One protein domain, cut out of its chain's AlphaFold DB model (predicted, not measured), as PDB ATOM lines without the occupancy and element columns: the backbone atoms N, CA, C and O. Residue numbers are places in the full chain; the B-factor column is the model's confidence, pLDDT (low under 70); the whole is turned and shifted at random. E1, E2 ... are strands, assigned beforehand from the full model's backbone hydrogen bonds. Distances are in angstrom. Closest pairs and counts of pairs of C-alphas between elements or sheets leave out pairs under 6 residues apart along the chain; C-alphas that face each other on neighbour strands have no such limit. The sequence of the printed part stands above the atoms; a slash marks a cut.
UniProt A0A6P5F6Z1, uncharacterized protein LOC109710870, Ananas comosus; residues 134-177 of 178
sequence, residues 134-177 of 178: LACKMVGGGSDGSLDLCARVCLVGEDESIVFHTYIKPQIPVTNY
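Overview. This is residues 134 to 177 of the 178 residues of the protein "uncharacterized protein LOC109710870" of Ananas comosus (UniProt A0A6P5F6Z1). A narrow, strongly twisted sheet is curled like part of a barrel: the long hairpin of E1 and E2 makes most of it, E3 folds back beside the later part of E2, and short E4 sits beside the last residues of E1. The 44 printed residues hold four strands, E1 to E4, and no named helix: all strand, antiparallel, in sheet order E3 E2 E1 E4. The whole is a loose rod of 39 by 15 by 12 A, with a radius of gyration of the C-alphas of 12.2 A.

Along the chain. E2, residues 147 to 157, measures 28.6 A and bends by 58 degrees at Ala 151. E1, residues 134 to 141, measures 21.8 A from C-alpha 134 at (174.598, 170.054, 211.855). E3 is residues 162 to 167, 13.5 A; E4 is residues 174 to 176, 5.7 A, ending at C-alpha (153.152, 164.187, 216.582).

Arrangement. Hairpins E1 and E2 (N 139 to O 149, 2.8 A) and E2 and E3 (N 155 to O 164, 2.9 A), within hydrogen-bond range, form a meander, successive antiparallel neighbours. E4, neighbour of E1 (N 140 to O 176, 2.8 A), completes a Greek key, fourth strand beside first.

Size, cuts and confidence. The C-alphas farthest apart, Ser 143 and Asp 159, are 39.0 A apart. The printed part has no cut and no long link; no printed residue is under 70 in pLDDT.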
ATOM      1  N   LEU A 134     175.930 169.512 211.601       93.31
ATOM      2  CA  LEU A 134     174.598 170.054 211.855       93.31
ATOM      3  C   LEU A 134     173.633 168.886 212.062       93.31
ATOM      4  O   LEU A 134     173.473 168.055 211.170       93.31
ATOM      5  N   ALA A 135     172.966 168.854 213.209       90.81
ATOM      6  CA  ALA A 135     171.925 167.883 213.510       90.81
ATOM      7  C   ALA A 135     170.588 168.592 213.756       90.81
ATOM      8  O   ALA A 135     170.534 169.657 214.376       90.81
ATOM      9  N   CYS A 136     169.502 167.987 213.282       93.19
ATOM     10  CA  CYS A 136     168.146 168.512 213.405       93.19
ATOM     11  C   CYS A 136     167.258 167.476 214.099       93.19
ATOM     12  O   CYS A 136     167.258 166.311 213.707       93.19
ATOM     13  N   LYS A 137     166.469 167.895 215.095       93.06
ATOM     14  CA  LYS A 137     165.366 167.085 215.628       93.06
ATOM     15  C   LYS A 137     164.074 167.490 214.935       93.06
ATOM     16  O   LYS A 137     163.712 168.670 214.944       93.06
ATOM     17  N   MET A 138     163.398 166.502 214.368       94.12
ATOM     18  CA  MET A 138     162.135 166.668 213.661       94.12
ATOM     19  C   MET A 138     160.967 166.240 214.556       94.12
ATOM     20  O   MET A 138     161.153 165.459 215.485       94.12
ATOM     21  N   VAL A 139     159.784 166.785 214.295       94.19
ATOM     22  CA  VAL A 139     158.491 166.400 214.878       94.19
ATOM     23  C   VAL A 139     157.461 166.334 213.751       94.19
ATOM     24  O   VAL A 139     157.632 166.994 212.729       94.19
ATOM     25  N   GLY A 140     156.392 165.562 213.921       94.38
ATOM     26  CA  GLY A 140     155.343 165.432 212.912       94.38
ATOM     27  C   GLY A 140     154.319 166.568 212.966       94.38
ATOM     28  O   GLY A 140     153.873 166.997 214.038       94.38
ATOM     29  N   GLY A 141     153.931 167.036 211.788       92.44
ATOM     30  CA  GLY A 141     152.912 168.050 211.550       92.44
ATOM     31  C   GLY A 141     151.902 167.641 210.486       92.44
ATOM     32  O   GLY A 141     151.997 166.580 209.876       92.44
ATOM     33  N   GLY A 142     150.940 168.527 210.231       89.31
ATOM     34  CA  GLY A 142     149.832 168.254 209.313       89.31
ATOM     35  C   GLY A 142     148.713 167.452 209.979       89.31
ATOM     36  O   GLY A 142     148.860 166.964 211.101       89.31
ATOM     37  N   SER A 143     147.574 167.338 209.298       87.38
ATOM     38  CA  SER A 143     146.377 166.665 209.824       87.38
ATOM     39  C   SER A 143     146.592 165.180 210.125       87.38
ATOM     40  O   SER A 143     145.895 164.629 210.971       87.38
ATOM     41  N   ASP A 144     147.550 164.543 209.452       88.56
ATOM     42  CA  ASP A 144     147.905 163.128 209.590       88.56
ATOM     43  C   ASP A 144     149.274 162.900 210.263       88.56
ATOM     44  O   ASP A 144     149.689 161.757 210.458       88.56
ATOM     45  N   GLY A 145     149.986 163.970 210.635       85.94
ATOM     46  CA  GLY A 145     151.315 163.883 211.246       85.94
ATOM     47  C   GLY A 145     152.429 163.455 210.286       85.94
ATOM     48  O   GLY A 145     153.496 163.066 210.764       85.94
ATOM     49  N   SER A 146     152.194 163.482 208.968       88.31
ATOM     50  CA  SER A 146     153.155 163.038 207.947       88.31
ATOM     51  C   SER A 146     154.230 164.070 207.598       88.31
ATOM     52  O   SER A 146     155.238 163.717 206.987       88.31
ATOM     53  N   LEU A 147     154.033 165.340 207.960       91.75
ATOM     54  CA  LEU A 147     154.967 166.408 207.615       91.75
ATOM     55  C   LEU A 147     156.094 166.494 208.640       91.75
ATOM     56  O   LEU A 147     155.834 166.711 209.820       91.75
ATOM     57  N   ASP A 148     157.342 166.427 208.185       92.69
ATOM     58  CA  ASP A 148     158.500 166.644 209.047       92.69
ATOM     59  C   ASP A 148     158.706 168.138 209.326       92.69
ATOM     60  O   ASP A 148     159.014 168.940 208.438       92.69
ATOM     61  N   LEU A 149     158.577 168.522 210.592       92.44
ATOM     62  CA  LEU A 149     158.814 169.876 211.076       92.44
ATOM     63  C   LEU A 149     160.076 169.912 211.927       92.44
ATOM     64  O   LEU A 149     160.204 169.171 212.896       92.44
ATOM     65  N   CYS A 150     161.006 170.813 211.621       93.06
ATOM     66  CA  CYS A 150     162.187 170.982 212.459       93.06
ATOM     67  C   CYS A 150     161.813 171.672 213.781       93.06
ATOM     68  O   CYS A 150     161.296 172.789 213.773       93.06
ATOM     69  N   ALA A 151     162.092 171.014 214.907       94.00
ATOM     70  CA  ALA A 151     161.810 171.516 216.255       94.00
ATOM     71  C   ALA A 151     163.075 171.941 217.013       94.00
ATOM     72  O   ALA A 151     163.009 172.751 217.940       94.00
ATOM     73  N   ARG A 152     164.243 171.408 216.636       93.12
ATOM     74  CA  ARG A 152     165.535 171.764 217.235       93.12
ATOM     75  C   ARG A 152     166.641 171.637 216.202       93.12
ATOM     76  O   ARG A 152     166.656 170.673 215.444       93.12
ATOM     77  N   VAL A 153     167.593 172.557 216.241       95.12
ATOM     78  CA  VAL A 153     168.848 172.465 215.487       95.12
ATOM     79  C   VAL A 153     170.007 172.536 216.467       95.12
ATOM     80  O   VAL A 153     169.965 173.312 217.426       95.12
ATOM     81  N   CYS A 154     171.030 171.724 216.234       94.12
ATOM     82  CA  CYS A 154     172.260 171.690 217.010       94.12
ATOM     83  C   CYS A 154     173.495 171.605 216.113       94.12
ATOM     84  O   CYS A 154     173.460 171.000 215.043       94.12
ATOM     85  N   LEU A 155     174.583 172.212 216.581       92.88
ATOM     86  CA  LEU A 155     175.931 171.996 216.071       92.88
ATOM     87  C   LEU A 155     176.647 171.055 217.034       92.88
ATOM     88  O   LEU A 155     176.689 171.329 218.236       92.88
ATOM     89  N   VAL A 156     177.179 169.966 216.499       90.00
ATOM     90  CA  VAL A 156     177.856 168.909 217.250       90.00
ATOM     91  C   VAL A 156     179.324 168.886 216.838       90.00
ATOM     92  O   VAL A 156     179.617 168.911 215.642       90.00
ATOM     93  N   GLY A 157     180.229 168.913 217.813       85.19
ATOM     94  CA  GLY A 157     181.672 168.814 217.600       85.19
ATOM     95  C   GLY A 157     182.129 167.390 217.276       85.19
ATOM     96  O   GLY A 157     181.340 166.447 217.296       85.19
ATOM     97  N   GLU A 158     183.418 167.234 216.983       84.25
ATOM     98  CA  GLU A 158     184.044 165.930 216.697       84.25
ATOM     99  C   GLU A 158     183.987 164.955 217.881       84.25
ATOM    100  O   GLU A 158     183.950 163.746 217.686       84.25
ATOM    101  N   ASP A 159     183.943 165.479 219.102       85.31
ATOM    102  CA  ASP A 159     183.827 164.741 220.362       85.31
ATOM    103  C   ASP A 159     182.366 164.500 220.785       85.31
ATOM    104  O   ASP A 159     182.092 164.234 221.953       85.31
ATOM    105  N   GLU A 160     181.420 164.650 219.854       82.94
ATOM    106  CA  GLU A 160     179.973 164.585 220.100       82.94
ATOM    107  C   GLU A 160     179.448 165.662 221.073       82.94
ATOM    108  O   GLU A 160     178.280 165.638 221.479       82.94
ATOM    109  N   SER A 161     180.264 166.668 221.410       85.44
ATOM    110  CA  SER A 161     179.834 167.773 222.264       85.44
ATOM    111  C   SER A 161     178.841 168.685 221.537       85.44
ATOM    112  O   SER A 161     179.009 169.045 220.369       85.44
ATOM    113  N   ILE A 162     177.776 169.096 222.228       87.06
ATOM    114  CA  ILE A 162     176.834 170.080 221.687       87.06
ATOM    115  C   ILE A 162     177.455 171.468 221.847       87.06
ATOM    116  O   ILE A 162     177.434 172.052 222.928       87.06
ATOM    117  N   VAL A 163     177.959 172.014 220.743       88.06
ATOM    118  CA  VAL A 163     178.565 173.353 220.682       88.06
ATOM    119  C   VAL A 163     177.492 174.440 220.719       88.06
ATOM    120  O   VAL A 163     177.671 175.507 221.302       88.06
ATOM    121  N   PHE A 164     176.356 174.179 220.079       88.44
ATOM    122  CA  PHE A 164     175.218 175.086 220.043       88.44
ATOM    123  C   PHE A 164     173.936 174.288 219.873       88.44
ATOM    124  O   PHE A 164     173.904 173.312 219.125       88.44
ATOM    125  N   HIS A 165     172.851 174.739 220.495       93.06
ATOM    126  CA  HIS A 165     171.522 174.293 220.119       93.06
ATOM    127  C   HIS A 165     170.487 175.390 220.322       93.06
ATOM    128  O   HIS A 165     170.597 176.220 221.220       93.06
ATOM    129  N   THR A 166     169.436 175.348 219.512       93.06
ATOM    130  CA  THR A 166     168.269 176.212 219.675       93.06
ATOM    131  C   THR A 166     166.998 175.471 219.290       93.06
ATOM    132  O   THR A 166     167.030 174.534 218.484       93.06
ATOM    133  N   TYR A 167     165.883 175.877 219.889       93.12
ATOM    134  CA  TYR A 167     164.560 175.376 219.542       93.12
ATOM    135  C   TYR A 167     163.943 176.246 218.453       93.12
ATOM    136  O   TYR A 167     164.072 177.470 218.459       93.12
ATOM    137  N   ILE A 168     163.254 175.597 217.522       90.38
ATOM    138  CA  ILE A 168     162.538 176.245 216.430       90.38
ATOM    139  C   ILE A 168     161.054 176.092 216.715       90.38
ATOM    140  O   ILE A 168     160.578 174.984 216.945       90.38
ATOM    141  N   LYS A 169     160.315 177.205 216.691       88.44
ATOM    142  CA  LYS A 169     158.852 177.171 216.720       88.44
ATOM    143  C   LYS A 169     158.349 176.755 215.329       88.44
ATOM    144  O   LYS A 169     158.563 177.521 214.386       88.44
ATOM    145  N   PRO A 170     157.687 175.596 215.176       88.12
ATOM    146  CA  PRO A 170     157.181 175.173 213.878       88.12
ATOM    147  C   PRO A 170     156.080 176.108 213.361       88.12
ATOM    148  O   PRO A 170     155.326 176.690 214.143       88.12
ATOM    149  N   GLN A 171     155.999 176.260 212.036       83.50
ATOM    150  CA  GLN A 171     155.046 177.170 211.377       83.50
ATOM    151  C   GLN A 171     153.605 176.645 211.387       83.50
ATOM    152  O   GLN A 171     152.662 177.423 211.268       83.50
ATOM    153  N   ILE A 172     153.433 175.333 211.546       88.62
ATOM    154  CA  ILE A 172     152.135 174.676 211.709       88.62
ATOM    155  C   ILE A 172     152.117 173.907 213.037       88.62
ATOM    156  O   ILE A 172     153.190 173.567 213.547       88.62
ATOM    157  N   PRO A 173     150.932 173.636 213.618       89.94
ATOM    158  CA  PRO A 173     150.831 172.887 214.864       89.94
ATOM    159  C   PRO A 173     151.525 171.528 214.778       89.94
ATOM    160  O   PRO A 173     151.389 170.805 213.789       89.94
ATOM    161  N   VAL A 174     152.242 171.183 215.844       92.44
ATOM    162  CA  VAL A 174     152.812 169.847 216.020       92.44
ATOM    163  C   VAL A 174     151.675 168.900 216.368       92.44
ATOM    164  O   VAL A 174     150.973 169.109 217.357       92.44
ATOM    165  N   THR A 175     151.497 167.870 215.552       93.38
ATOM    166  CA  THR A 175     150.484 166.828 215.757       93.38
ATOM    167  C   THR A 175     151.105 165.511 216.214       93.38
ATOM    168  O   THR A 175     150.390 164.635 216.693       93.38
ATOM    169  N   ASN A 176     152.436 165.375 216.136       90.19
ATOM    170  CA  ASN A 176     153.152 164.187 216.582       90.19
ATOM    171  C   ASN A 176     154.556 164.517 217.134       90.19
ATOM    172  O   ASN A 176     155.337 165.182 216.465       90.19
ATOM    173  N   TYR A 177     154.900 164.021 218.327       86.56
ATOM    174  CA  TYR A 177     156.184 164.285 219.005       86.56
ATOM    175  C   TYR A 177     157.239 163.167 218.876       86.56
ATOM    176  O   TYR A 177     158.235 163.249 219.592       86.56
TER     177      TYR A 177